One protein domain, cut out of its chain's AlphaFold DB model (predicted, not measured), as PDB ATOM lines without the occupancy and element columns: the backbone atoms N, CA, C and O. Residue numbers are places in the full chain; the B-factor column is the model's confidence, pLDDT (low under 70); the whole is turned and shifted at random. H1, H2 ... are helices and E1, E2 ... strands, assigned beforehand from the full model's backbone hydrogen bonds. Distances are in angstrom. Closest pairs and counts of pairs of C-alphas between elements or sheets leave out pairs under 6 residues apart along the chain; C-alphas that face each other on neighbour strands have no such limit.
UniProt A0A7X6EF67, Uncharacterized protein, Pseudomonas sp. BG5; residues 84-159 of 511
ATOM      1  N   SER A  84     -42.527   5.577 -49.933       60.22
ATOM      2  CA  SER A  84     -43.047   6.187 -48.722       60.22
ATOM      3  C   SER A  84     -42.817   5.252 -47.534       60.22
ATOM      4  O   SER A  84     -42.795   4.028 -47.678       60.22
ATOM      5  N   LEU A  85     -42.707   5.796 -46.320       65.56
ATOM      6  CA  LEU A  85     -42.606   4.988 -45.097       65.56
ATOM      7  C   LEU A  85     -43.751   3.958 -44.971       65.56
ATOM      8  O   LEU A  85     -43.578   2.903 -44.357       65.56
ATOM      9  N   ALA A  86     -44.900   4.240 -45.597       63.50
ATOM     10  CA  ALA A  86     -46.046   3.345 -45.669       63.50
ATOM     11  C   ALA A  86     -45.772   2.038 -46.427       63.50
ATOM     12  O   ALA A  86     -46.329   0.999 -46.071       63.50
ATOM     13  N   ASP A  87     -44.855   2.056 -47.395       69.31
ATOM     14  CA  ASP A  87     -44.486   0.894 -48.213       69.31
ATOM     15  C   ASP A  87     -43.643  -0.143 -47.449       69.31
ATOM     16  O   ASP A  87     -43.400  -1.249 -47.946       69.31
ATOM     17  N   TYR A  88     -43.206   0.205 -46.234       72.56
ATOM     18  CA  TYR A  88     -42.425  -0.638 -45.327       72.56
ATOM     19  C   TYR A  88     -43.214  -1.046 -44.074       72.56
ATOM     20  O   TYR A  88     -42.660  -1.721 -43.202       72.56
ATOM     21  N   TRP A  89     -44.494  -0.666 -43.964       77.50
ATOM     22  CA  TRP A  89     -45.322  -1.027 -42.816       77.50
ATOM     23  C   TRP A  89     -45.585  -2.526 -42.755       77.50
ATOM     24  O   TRP A  89     -46.069  -3.151 -43.700       77.50
ATOM     25  N   ILE A  90     -45.343  -3.088 -41.577       71.81
ATOM     26  CA  ILE A  90     -45.692  -4.456 -41.239       71.81
ATOM     27  C   ILE A  90     -46.826  -4.381 -40.208       71.81
ATOM     28  O   ILE A  90     -46.644  -3.773 -39.144       71.81
ATOM     29  N   PRO A  91     -48.008  -4.960 -40.494       58.84
ATOM     30  CA  PRO A  91     -49.078  -5.048 -39.507       58.84
ATOM     31  C   PRO A  91     -48.597  -5.878 -38.318       58.84
ATOM     32  O   PRO A  91     -47.815  -6.815 -38.506       58.84
ATOM     33  N   LYS A  92     -49.072  -5.554 -37.106       58.06
ATOM     34  CA  LYS A  92     -48.751  -6.249 -35.848       58.06
ATOM     35  C   LYS A  92     -49.032  -7.750 -35.945       58.06
ATOM     36  O   LYS A  92     -50.086  -8.255 -35.570       58.06
ATOM     37  N   SER A  93     -48.052  -8.466 -36.464       51.91
ATOM     38  CA  SER A  93     -48.045  -9.907 -36.599       51.91
ATOM     39  C   SER A  93     -47.316 -10.407 -35.368       51.91
ATOM     40  O   SER A  93     -46.157 -10.065 -35.139       51.91
ATOM     41  N   ALA A  94     -48.060 -11.096 -34.511       51.75
ATOM     42  CA  ALA A  94     -47.671 -11.465 -33.161       51.75
ATOM     43  C   ALA A  94     -46.236 -12.027 -33.050       51.75
ATOM     44  O   ALA A  94     -45.818 -12.822 -33.891       51.75
ATOM     45  N   HIS A  95     -45.587 -11.716 -31.917       56.03
ATOM     46  CA  HIS A  95     -44.260 -12.153 -31.425       56.03
ATOM     47  C   HIS A  95     -43.058 -11.225 -31.700       56.03
ATOM     48  O   HIS A  95     -41.923 -11.689 -31.681       56.03
ATOM     49  N   LEU A  96     -43.255  -9.913 -31.876       64.38
ATOM     50  CA  LEU A  96     -42.156  -8.948 -31.699       64.38
ATOM     51  C   LEU A  96     -41.800  -8.883 -30.201       64.38
ATOM     52  O   LEU A  96     -42.699  -8.678 -29.384       64.38
ATOM     53  N   GLY A  97     -40.530  -9.105 -29.842       62.41
ATOM     54  CA  GLY A  97     -40.057  -9.131 -28.449       62.41
ATOM     55  C   GLY A  97     -40.248  -7.806 -27.698       62.41
ATOM     56  O   GLY A  97     -40.783  -6.831 -28.241       62.41
ATOM     57  N   GLU A  98     -39.822  -7.761 -26.434       70.56
ATOM     58  CA  GLU A  98     -39.798  -6.513 -25.661       70.56
ATOM     59  C   GLU A  98     -38.881  -5.480 -26.331       70.56
ATOM     60  O   GLU A  98     -37.890  -5.835 -26.972       70.56
ATOM     61  N   ALA A  99     -39.275  -4.209 -26.251       71.88
ATOM     62  CA  ALA A  99     -38.479  -3.112 -26.783       71.88
ATOM     63  C   ALA A  99     -37.348  -2.778 -25.806       71.88
ATOM     64  O   ALA A  99     -37.554  -2.809 -24.592       71.88
ATOM     65  N   ASP A 100     -36.171  -2.463 -26.332       72.44
ATOM     66  CA  ASP A 100     -35.054  -1.967 -25.535       72.44
ATOM     67  C   ASP A 100     -35.239  -0.492 -25.123       72.44
ATOM     68  O   ASP A 100     -36.259   0.140 -25.408       72.44
ATOM     69  N   ALA A 101     -34.236   0.074 -24.444       65.25
ATOM     70  CA  ALA A 101     -34.250   1.463 -23.974       65.25
ATOM     71  C   ALA A 101     -34.346   2.513 -25.104       65.25
ATOM     72  O   ALA A 101     -34.599   3.680 -24.817       65.25
ATOM     73  N   GLN A 102     -34.148   2.118 -26.366       65.81
ATOM     74  CA  GLN A 102     -34.269   2.971 -27.553       65.81
ATOM     75  C   GLN A 102     -35.569   2.701 -28.334       65.81
ATOM     76  O   GLN A 102     -35.804   3.296 -29.386       65.81
ATOM     77  N   GLY A 103     -36.432   1.808 -27.839       73.31
ATOM     78  CA  GLY A 103     -37.673   1.431 -28.508       73.31
ATOM     79  C   GLY A 103     -37.487   0.417 -29.646       73.31
ATOM     80  O   GLY A 103     -38.440   0.167 -30.389       73.31
ATOM     81  N   ILE A 104     -36.298  -0.182 -29.794       77.94
ATOM     82  CA  ILE A 104     -35.991  -1.179 -30.826       77.94
ATOM     83  C   ILE A 104     -36.397  -2.567 -30.321       77.94
ATOM     84  O   ILE A 104     -36.106  -2.967 -29.195       77.94
ATOM     85  N   ARG A 105     -37.083  -3.335 -31.169       81.31
ATOM     86  CA  ARG A 105     -37.526  -4.709 -30.896       81.31
ATOM     87  C   ARG A 105     -36.757  -5.695 -31.757       81.31
ATOM     88  O   ARG A 105     -36.613  -5.499 -32.962       81.31
ATOM     89  N   MET A 106     -36.343  -6.803 -31.157       76.25
ATOM     90  CA  MET A 106     -35.649  -7.881 -31.861       76.25
ATOM     91  C   MET A 106     -36.587  -9.053 -32.149       76.25
ATOM     92  O   MET A 106     -37.272  -9.556 -31.258       76.25
ATOM     93  N   TYR A 107     -36.585  -9.539 -33.392       77.06
ATOM     94  CA  TYR A 107     -37.250 -10.789 -33.764       77.06
ATOM     95  C   TYR A 107     -36.444 -11.546 -34.822       77.06
ATOM     96  O   TYR A 107     -36.131 -11.005 -35.880       77.06
ATOM     97  N   LYS A 108     -36.086 -12.807 -34.531       73.31
ATOM     98  CA  LYS A 108     -35.265 -13.674 -35.405       73.31
ATOM     99  C   LYS A 108     -33.990 -12.985 -35.939       73.31
ATOM    100  O   LYS A 108     -33.649 -13.132 -37.110       73.31
ATOM    101  N   GLY A 109     -33.305 -12.220 -35.083       73.62
ATOM    102  CA  GLY A 109     -32.060 -11.515 -35.421       73.62
ATOM    103  C   GLY A 109     -32.231 -10.223 -36.229       73.62
ATOM    104  O   GLY A 109     -31.237  -9.673 -36.685       73.62
ATOM    105  N   ARG A 110     -33.464  -9.737 -36.416       81.38
ATOM    106  CA  ARG A 110     -33.768  -8.494 -37.141       81.38
ATOM    107  C   ARG A 110     -34.336  -7.440 -36.196       81.38
ATOM    108  O   ARG A 110     -35.075  -7.790 -35.272       81.38
ATOM    109  N   GLN A 111     -34.000  -6.181 -36.461       84.12
ATOM    110  CA  GLN A 111     -34.433  -5.017 -35.691       84.12
ATOM    111  C   GLN A 111     -35.713  -4.424 -36.275       84.12
ATOM    112  O   GLN A 111     -35.847  -4.278 -37.490       84.12
ATOM    113  N   PHE A 112     -36.648  -4.078 -35.397       82.31
ATOM    114  CA  PHE A 112     -37.919  -3.459 -35.744       82.31
ATOM    115  C   PHE A 112     -38.188  -2.274 -34.831       82.31
ATOM    116  O   PHE A 112     -37.987  -2.368 -33.622       82.31
ATOM    117  N   VAL A 113     -38.707  -1.189 -35.394       83.19
ATOM    118  CA  VAL A 113     -39.107   0.004 -34.640       83.19
ATOM    119  C   VAL A 113     -40.588   0.283 -34.833       83.19
ATOM    120  O   VAL A 113     -41.180  -0.086 -35.854       83.19
ATOM    121  N   GLN A 114     -41.204   0.894 -33.824       81.12
ATOM    122  CA  GLN A 114     -42.607   1.279 -33.872       81.12
ATOM    123  C   GLN A 114     -42.732   2.690 -34.443       81.12
ATOM    124  O   GLN A 114     -42.097   3.605 -33.938       81.12
ATOM    125  N   VAL A 115     -43.554   2.865 -35.475       75.31
ATOM    126  CA  VAL A 115     -43.693   4.141 -36.209       75.31
ATOM    127  C   VAL A 115     -45.060   4.787 -35.949       75.31
ATOM    128  O   VAL A 115     -45.216   5.996 -36.009       75.31
ATOM    129  N   ALA A 116     -46.069   3.977 -35.615       70.69
ATOM    130  CA  ALA A 116     -47.378   4.432 -35.154       70.69
ATOM    131  C   ALA A 116     -48.043   3.332 -34.309       70.69
ATOM    132  O   ALA A 116     -47.496   2.232 -34.143       70.69
ATOM    133  N   ASP A 117     -49.238   3.596 -33.784       70.88
ATOM    134  CA  ASP A 117     -50.031   2.579 -33.096       70.88
ATOM    135  C   ASP A 117     -50.254   1.358 -34.009       70.88
ATOM    136  O   ASP A 117     -50.769   1.464 -35.122       70.88
ATOM    137  N   ASP A 118     -49.785   0.195 -33.543       67.94
ATOM    138  CA  ASP A 118     -49.808  -1.099 -34.239       67.94
ATOM    139  C   ASP A 118     -49.110  -1.161 -35.623       67.94
ATOM    140  O   ASP A 118     -49.337  -2.108 -36.385       67.94
ATOM    141  N   ARG A 119     -48.202  -0.218 -35.935       76.81
ATOM    142  CA  ARG A 119     -47.379  -0.218 -37.166       76.81
ATOM    143  C   ARG A 119     -45.886  -0.310 -36.862       76.81
ATOM    144  O   ARG A 119     -45.343   0.512 -36.121       76.81
ATOM    145  N   PHE A 120     -45.225  -1.280 -37.490       78.19
ATOM    146  CA  PHE A 120     -43.797  -1.547 -37.310       78.19
ATOM    147  C   PHE A 120     -43.055  -1.544 -38.643       78.19
ATOM    148  O   PHE A 120     -43.621  -1.913 -39.670       78.19
ATOM    149  N   VAL A 121     -41.778  -1.169 -38.606       81.62
ATOM    150  CA  VAL A 121     -40.873  -1.167 -39.763       81.62
ATOM    151  C   VAL A 121     -39.586  -1.902 -39.389       81.62
ATOM    152  O   VAL A 121     -39.097  -1.752 -38.270       81.62
ATOM    153  N   GLN A 122     -39.058  -2.727 -40.299       83.06
ATOM    154  CA  GLN A 122     -37.747  -3.358 -40.120       83.06
ATOM    155  C   GLN A 122     -36.649  -2.335 -40.420       83.06
ATOM    156  O   GLN A 122     -36.739  -1.629 -41.424       83.06
ATOM    157  N   VAL A 123     -35.612  -2.282 -39.584       83.75
ATOM    158  CA  VAL A 123     -34.517  -1.317 -39.721       83.75
ATOM    159  C   VAL A 123     -33.136  -1.961 -39.687       83.75
ATOM    160  O   VAL A 123     -32.966  -3.052 -39.140       83.75
ATOM    161  N   VAL A 124     -32.158  -1.282 -40.285       81.62
ATOM    162  CA  VAL A 124     -30.730  -1.637 -40.268       81.62
ATOM    163  C   VAL A 124     -29.917  -0.370 -39.975       81.62
ATOM    164  O   VAL A 124     -30.275   0.686 -40.497       81.62
ATOM    165  N   PRO A 125     -28.860  -0.428 -39.146       77.56
ATOM    166  CA  PRO A 125     -27.982   0.718 -38.932       77.56
ATOM    167  C   PRO A 125     -27.262   1.103 -40.231       77.56
ATOM    168  O   PRO A 125     -26.663   0.259 -40.898       77.56
ATOM    169  N   ASP A 126     -27.319   2.383 -40.573       72.25
ATOM    170  CA  ASP A 126     -26.637   2.995 -41.706       72.25
ATOM    171  C   ASP A 126     -25.314   3.601 -41.212       72.25
ATOM    172  O   ASP A 126     -25.296   4.489 -40.355       72.25
ATOM    173  N   VAL A 127     -24.192   3.057 -41.692       62.72
ATOM    174  CA  VAL A 127     -22.843   3.400 -41.200       62.72
ATOM    175  C   VAL A 127     -22.418   4.806 -41.645       62.72
ATOM    176  O   VAL A 127     -21.587   5.424 -40.987       62.72
ATOM    177  N   GLU A 128     -22.999   5.322 -42.729       55.72
ATOM    178  CA  GLU A 128     -22.668   6.630 -43.298       55.72
ATOM    179  C   GLU A 128     -23.415   7.760 -42.575       55.72
ATOM    180  O   GLU A 128     -22.830   8.799 -42.273       55.72
ATOM    181  N   SER A 129     -24.687   7.541 -42.226       60.53
ATOM    182  CA  SER A 129     -25.513   8.547 -41.551       60.53
ATOM    183  C   SER A 129     -25.533   8.426 -40.023       60.53
ATOM    184  O   SER A 129     -26.024   9.331 -39.348       60.53
ATOM    185  N   GLY A 130     -25.092   7.293 -39.462       67.88
ATOM    186  CA  GLY A 130     -25.190   6.998 -38.026       67.88
ATOM    187  C   GLY A 130     -26.630   6.833 -37.510       67.88
ATOM    188  O   GLY A 130     -26.856   6.875 -36.300       67.88
ATOM    189  N   LEU A 131     -27.604   6.662 -38.413       78.44
ATOM    190  CA  LEU A 131     -29.035   6.486 -38.117       78.44
ATOM    191  C   LEU A 131     -29.507   5.093 -38.559       78.44
ATOM    192  O   LEU A 131     -28.719   4.275 -39.026       78.44
ATOM    193  N   PHE A 132     -30.799   4.803 -38.407       78.69
ATOM    194  CA  PHE A 132     -31.393   3.537 -38.832       78.69
ATOM    195  C   PHE A 132     -32.172   3.716 -40.129       78.69
ATOM    196  O   PHE A 132     -32.968   4.639 -40.243       78.69
ATOM    197  N   ARG A 133     -31.989   2.822 -41.097       81.00
ATOM    198  CA  ARG A 133     -32.689   2.854 -42.384       81.00
ATOM    199  C   ARG A 133     -33.779   1.795 -42.450       81.00
ATOM    200  O   ARG A 133     -33.538   0.642 -42.088       81.00
ATOM    201  N   ALA A 134     -34.964   2.167 -42.929       82.75
ATOM    202  CA  ALA A 134     -36.048   1.226 -43.190       82.75
ATOM    203  C   ALA A 134     -35.677   0.240 -44.313       82.75
ATOM    204  O   ALA A 134     -35.061   0.608 -45.313       82.75
ATOM    205  N   THR A 135     -36.068  -1.025 -44.168       79.75
ATOM    206  CA  THR A 135     -35.790  -2.067 -45.166       79.75
ATOM    207  C   THR A 135     -36.922  -3.082 -45.269       79.75
ATOM    208  O   THR A 135     -37.673  -3.308 -44.316       79.75
ATOM    209  N   LYS A 136     -37.062  -3.726 -46.430       78.44
ATOM    210  CA  LYS A 136     -37.978  -4.861 -46.609       78.44
ATOM    211  C   LYS A 136     -37.310  -6.176 -46.203       78.44
ATOM    212  O   LYS A 136     -36.110  -6.379 -46.327       78.44
ATOM    213  N   ALA A 137     -38.113  -7.159 -45.797       68.75
ATOM    214  CA  ALA A 137     -37.621  -8.442 -45.281       68.75
ATOM    215  C   ALA A 137     -36.752  -9.280 -46.253       68.75
ATOM    216  O   ALA A 137     -36.133 -10.253 -45.804       68.75
ATOM    217  N   ARG A 138     -36.751  -8.953 -47.553       70.25
ATOM    218  CA  ARG A 138     -35.995  -9.619 -48.633       70.25
ATOM    219  C   ARG A 138     -35.061  -8.662 -49.384       70.25
ATOM    220  O   ARG A 138     -34.626  -8.986 -50.483       70.25
ATOM    221  N   GLU A 139     -34.798  -7.492 -48.822       73.00
ATOM    222  CA  GLU A 139     -33.882  -6.524 -49.411       73.00
ATOM    223  C   GLU A 139     -32.435  -6.848 -49.040       73.00
ATOM    224  O   GLU A 139     -32.154  -7.143 -47.879       73.00
ATOM    225  N   LEU A 140     -31.536  -6.827 -50.030       58.59
ATOM    226  CA  LEU A 140     -30.092  -6.942 -49.797       58.59
ATOM    227  C   LEU A 140     -29.481  -5.591 -49.409       58.59
ATOM    228  O   LEU A 140     -28.618  -5.547 -48.540       58.59
ATOM    229  N   GLU A 141     -29.965  -4.513 -50.024       64.31
ATOM    230  CA  GLU A 141     -29.585  -3.140 -49.709       64.31
ATOM    231  C   GLU A 141     -30.817  -2.398 -49.174       64.31
ATOM    232  O   GLU A 141     -31.872  -2.439 -49.809       64.31
ATOM    233  N   PRO A 142     -30.743  -1.762 -47.997       72.25
ATOM    234  CA  PRO A 142     -31.883  -1.059 -47.422       72.25
ATOM    235  C   PRO A 142     -32.230   0.176 -48.273       72.25
ATOM    236  O   PRO A 142     -31.446   1.116 -48.330       72.25
ATOM    237  N   SER A 143     -33.400   0.198 -48.924       70.12
ATOM    238  CA  SER A 143     -33.815   1.329 -49.783       70.12
ATOM    239  C   SER A 143     -34.770   2.323 -49.118       70.12
ATOM    240  O   SER A 143     -35.139   3.327 -49.724       70.12
ATOM    241  N   GLY A 144     -35.222   2.035 -47.896       69.69
ATOM    242  CA  GLY A 144     -36.220   2.852 -47.219       69.69
ATOM    243  C   GLY A 144     -35.658   4.147 -46.623       69.69
ATOM    244  O   GLY A 144     -34.441   4.369 -46.607       69.69
ATOM    245  N   PRO A 145     -36.545   5.020 -46.115       74.69
ATOM    246  CA  PRO A 145     -36.150   6.264 -45.461       74.69
ATOM    247  C   PRO A 145     -35.330   6.007 -44.188       74.69
ATOM    248  O   PRO A 145     -35.446   4.956 -43.547       74.69
ATOM    249  N   LEU A 146     -34.504   6.986 -43.812       78.00
ATOM    250  CA  LEU A 146     -33.835   7.002 -42.511       78.00
ATOM    251  C   LEU A 146     -34.867   7.266 -41.408       78.00
ATOM    252  O   LEU A 146     -35.902   7.871 -41.654       78.00
ATOM    253  N   LEU A 147     -34.610   6.790 -40.197       78.19
ATOM    254  CA  LEU A 147     -35.518   6.831 -39.057       78.19
ATOM    255  C   LEU A 147     -34.759   7.290 -37.810       78.19
ATOM    256  O   LEU A 147     -33.625   6.862 -37.568       78.19
ATOM    257  N   LYS A 148     -35.408   8.132 -36.999       79.69
ATOM    258  CA  LYS A 148     -34.915   8.573 -35.686       79.69
ATOM    259  C   LYS A 148     -35.995   8.387 -34.614       79.69
ATOM    260  O   LYS A 148     -37.178   8.511 -34.932       79.69
ATOM    261  N   PRO A 149     -35.626   8.113 -33.352       76.00
ATOM    262  CA  PRO A 149     -36.593   8.077 -32.264       76.00
ATOM    263  C   PRO A 149     -37.185   9.475 -32.050       76.00
ATOM    264  O   PRO A 149     -36.471  10.482 -32.082       76.00
ATOM    265  N   ASN A 150     -38.494   9.535 -31.835       70.75
ATOM    266  CA  ASN A 150     -39.204  10.766 -31.531       70.75
ATOM    267  C   ASN A 150     -38.826  11.295 -30.135       70.75
ATOM    268  O   ASN A 150     -38.266  10.573 -29.307       70.75
ATOM    269  N   GLY A 151     -39.145  12.560 -29.844       55.78
ATOM    270  CA  GLY A 151     -38.787  13.215 -28.573       55.78
ATOM    271  C   GLY A 151     -39.359  12.553 -27.307       55.78
ATOM    272  O   GLY A 151     -38.881  12.830 -26.211       55.78
ATOM    273  N   GLU A 152     -40.343  11.659 -27.451       59.19
ATOM    274  CA  GLU A 152     -40.929  10.859 -26.366       59.19
ATOM    275  C   GLU A 152     -40.353   9.427 -26.281       59.19
ATOM    276  O   GLU A 152     -40.742   8.660 -25.400       59.19
ATOM    277  N   GLY A 153     -39.445   9.041 -27.188       58.28
ATOM    278  CA  GLY A 153     -38.790   7.725 -27.246       58.28
ATOM    279  C   GLY A 153     -39.723   6.543 -27.540       58.28
ATOM    280  O   GLY A 153     -39.316   5.387 -27.417       58.28
ATOM    281  N   ARG A 154     -40.984   6.812 -27.898       65.12
ATOM    282  CA  ARG A 154     -42.047   5.806 -28.046       65.12
ATOM    283  C   ARG A 154     -42.295   5.404 -29.498       65.12
ATOM    284  O   ARG A 154     -42.659   4.255 -29.748       65.12
ATOM    285  N   PHE A 155     -42.105   6.329 -30.432       75.12
ATOM    286  CA  PHE A 155     -42.237   6.081 -31.865       75.12
ATOM    287  C   PHE A 155     -40.982   6.551 -32.593       75.12
ATOM    288  O   PHE A 155     -40.198   7.329 -32.060       75.12
ATOM    289  N   TRP A 156     -40.776   6.044 -33.797       78.56
ATOM    290  CA  TRP A 156     -39.694   6.443 -34.679       78.56
ATOM    291  C   TRP A 156     -40.288   7.155 -35.880       78.56
ATOM    292  O   TRP A 156     -41.158   6.599 -36.546       78.56
ATOM    293  N   ASP A 157     -39.800   8.358 -36.150       73.88
ATOM    294  CA  ASP A 157     -40.242   9.172 -37.273       73.88
ATOM    295  C   ASP A 157     -39.253   9.010 -38.422       73.88
ATOM    296  O   ASP A 157     -38.037   8.907 -38.198       73.88
ATOM    297  N   ALA A 158     -39.771   8.957 -39.655       69.81
ATOM    298  CA  ALA A 158     -38.905   9.046 -40.819       69.81
ATOM    299  C   ALA A 158     -38.162  10.371 -40.739       69.81
ATOM    300  O   ALA A 158     -38.756  11.442 -40.662       69.81
ATOM    301  N   VAL A 159     -36.842  10.272 -40.762       63.25
ATOM    302  CA  VAL A 159     -36.003  11.358 -41.213       63.25
ATOM    303  C   VAL A 159     -36.286  11.434 -42.699       63.25
ATOM    304  O   VAL A 159     -35.628  10.779 -43.515       63.25
TER     305      VAL A 159
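Overview. This is residues 84 to 159 of the 511 residues of an uncharacterized protein of Pseudomonas sp. BG5 (UniProt A0A7X6EF67). One antiparallel sheet of six strands curls like part of a small barrel and bends back on itself as a folded sheet, with one leaf of E1, E2 and E3 facing a second leaf of E5 and E6, and E4 as the hinge. The end of E2 comes near E6 while E1 is left apart from E6, and the single short helix H1 sits near E3, E4 and E6. The printed part has 76 residues with one named helix and six named strands, in the order H1, E1, E2, E3, E4, E5, E6 along the chain; the strands form a meander, each the antiparallel neighbour of the one before, and the order across the sheet is E1, E2, E3, E4, E5, E6. The class is mostly strand, although 34 of the 76 residues, under half, are in named elements. The whole is compact and rounded, with a radius of gyration of the C-alphas of 11.3 A and spans of 29 by 28 by 23 A.

Arrangement. H1, residues 85 to 88, is on the sheet at a height over the sheet of 7.7 A. It lies over none of the strands, but only just: 2 of its 4 C-alphas fall on E3, residues 119 to 125. The closest C-alphas of H1 and E3 are those of Tyr 88 and Val 121, 5.8 A apart. H1 is too short for any O i to N i+4 pair; its one O i to N i+3 pair is within hydrogen-bond range. Residues 90 to 91 pair antiparallel with residues 119 to 120 of E3. E1, residues 104 to 107, and E2, residues 110 to 116, form a hairpin at 130 degrees, with N 105 and O 112 at 2.8 A. E2 and E3 form a hairpin at 135 degrees, with N 123 and O 111 at 2.9 A. E3 and E4, residues 132 to 135, form a hairpin at 117 degrees, with N 133 and O 124 at 2.8 A. E4 and E5, residues 146 to 149, form a hairpin at 125 degrees, with N 147 and O 132 at 2.7 A. E5 and E6, residues 156 to 159, form a hairpin at 141 degrees, with N 159 and O 146 at 2.7 A. The closest C-alphas of E2 and E6 are those of Val 115 and Trp 156, 4.9 A apart. The edge strands E1 and E6 are apart, and so are E3 and E6. The sheet is strongly twisted; from edge to edge the strands' lines turn by 75 degrees and the way across it by 123 degrees.

Along the chain. H1 begins at C-alpha 85, (-42.606, 4.988, -45.097), and spans 5.6 A. E1 spans 10.1 A. The longest strands by residues are E2, 18.9 A, and E3, 19.5 A, each of 7 residues; E3 begins at C-alpha 119, (-47.379, -0.218, -37.166). E4 spans 9.5 A and E5 10.7 A. E6 spans 9.0 A and ends at C-alpha 159, (-36.003, 11.358, -41.213).

Size, cuts and confidence. The C-alphas of Ala 94 and Glu 128 are the two farthest apart, at 32.5 A. The printed part has no cut. The link from H1 to E1, residues 89 to 103, is long, and those from E1 to E2 and from E2 to E3 are tight. The mean pLDDT of the printed part is 71.4, and 28 residues are under 70, among them residues 84 to 87, 91 to 97, 127 to 130 and 151 to 154.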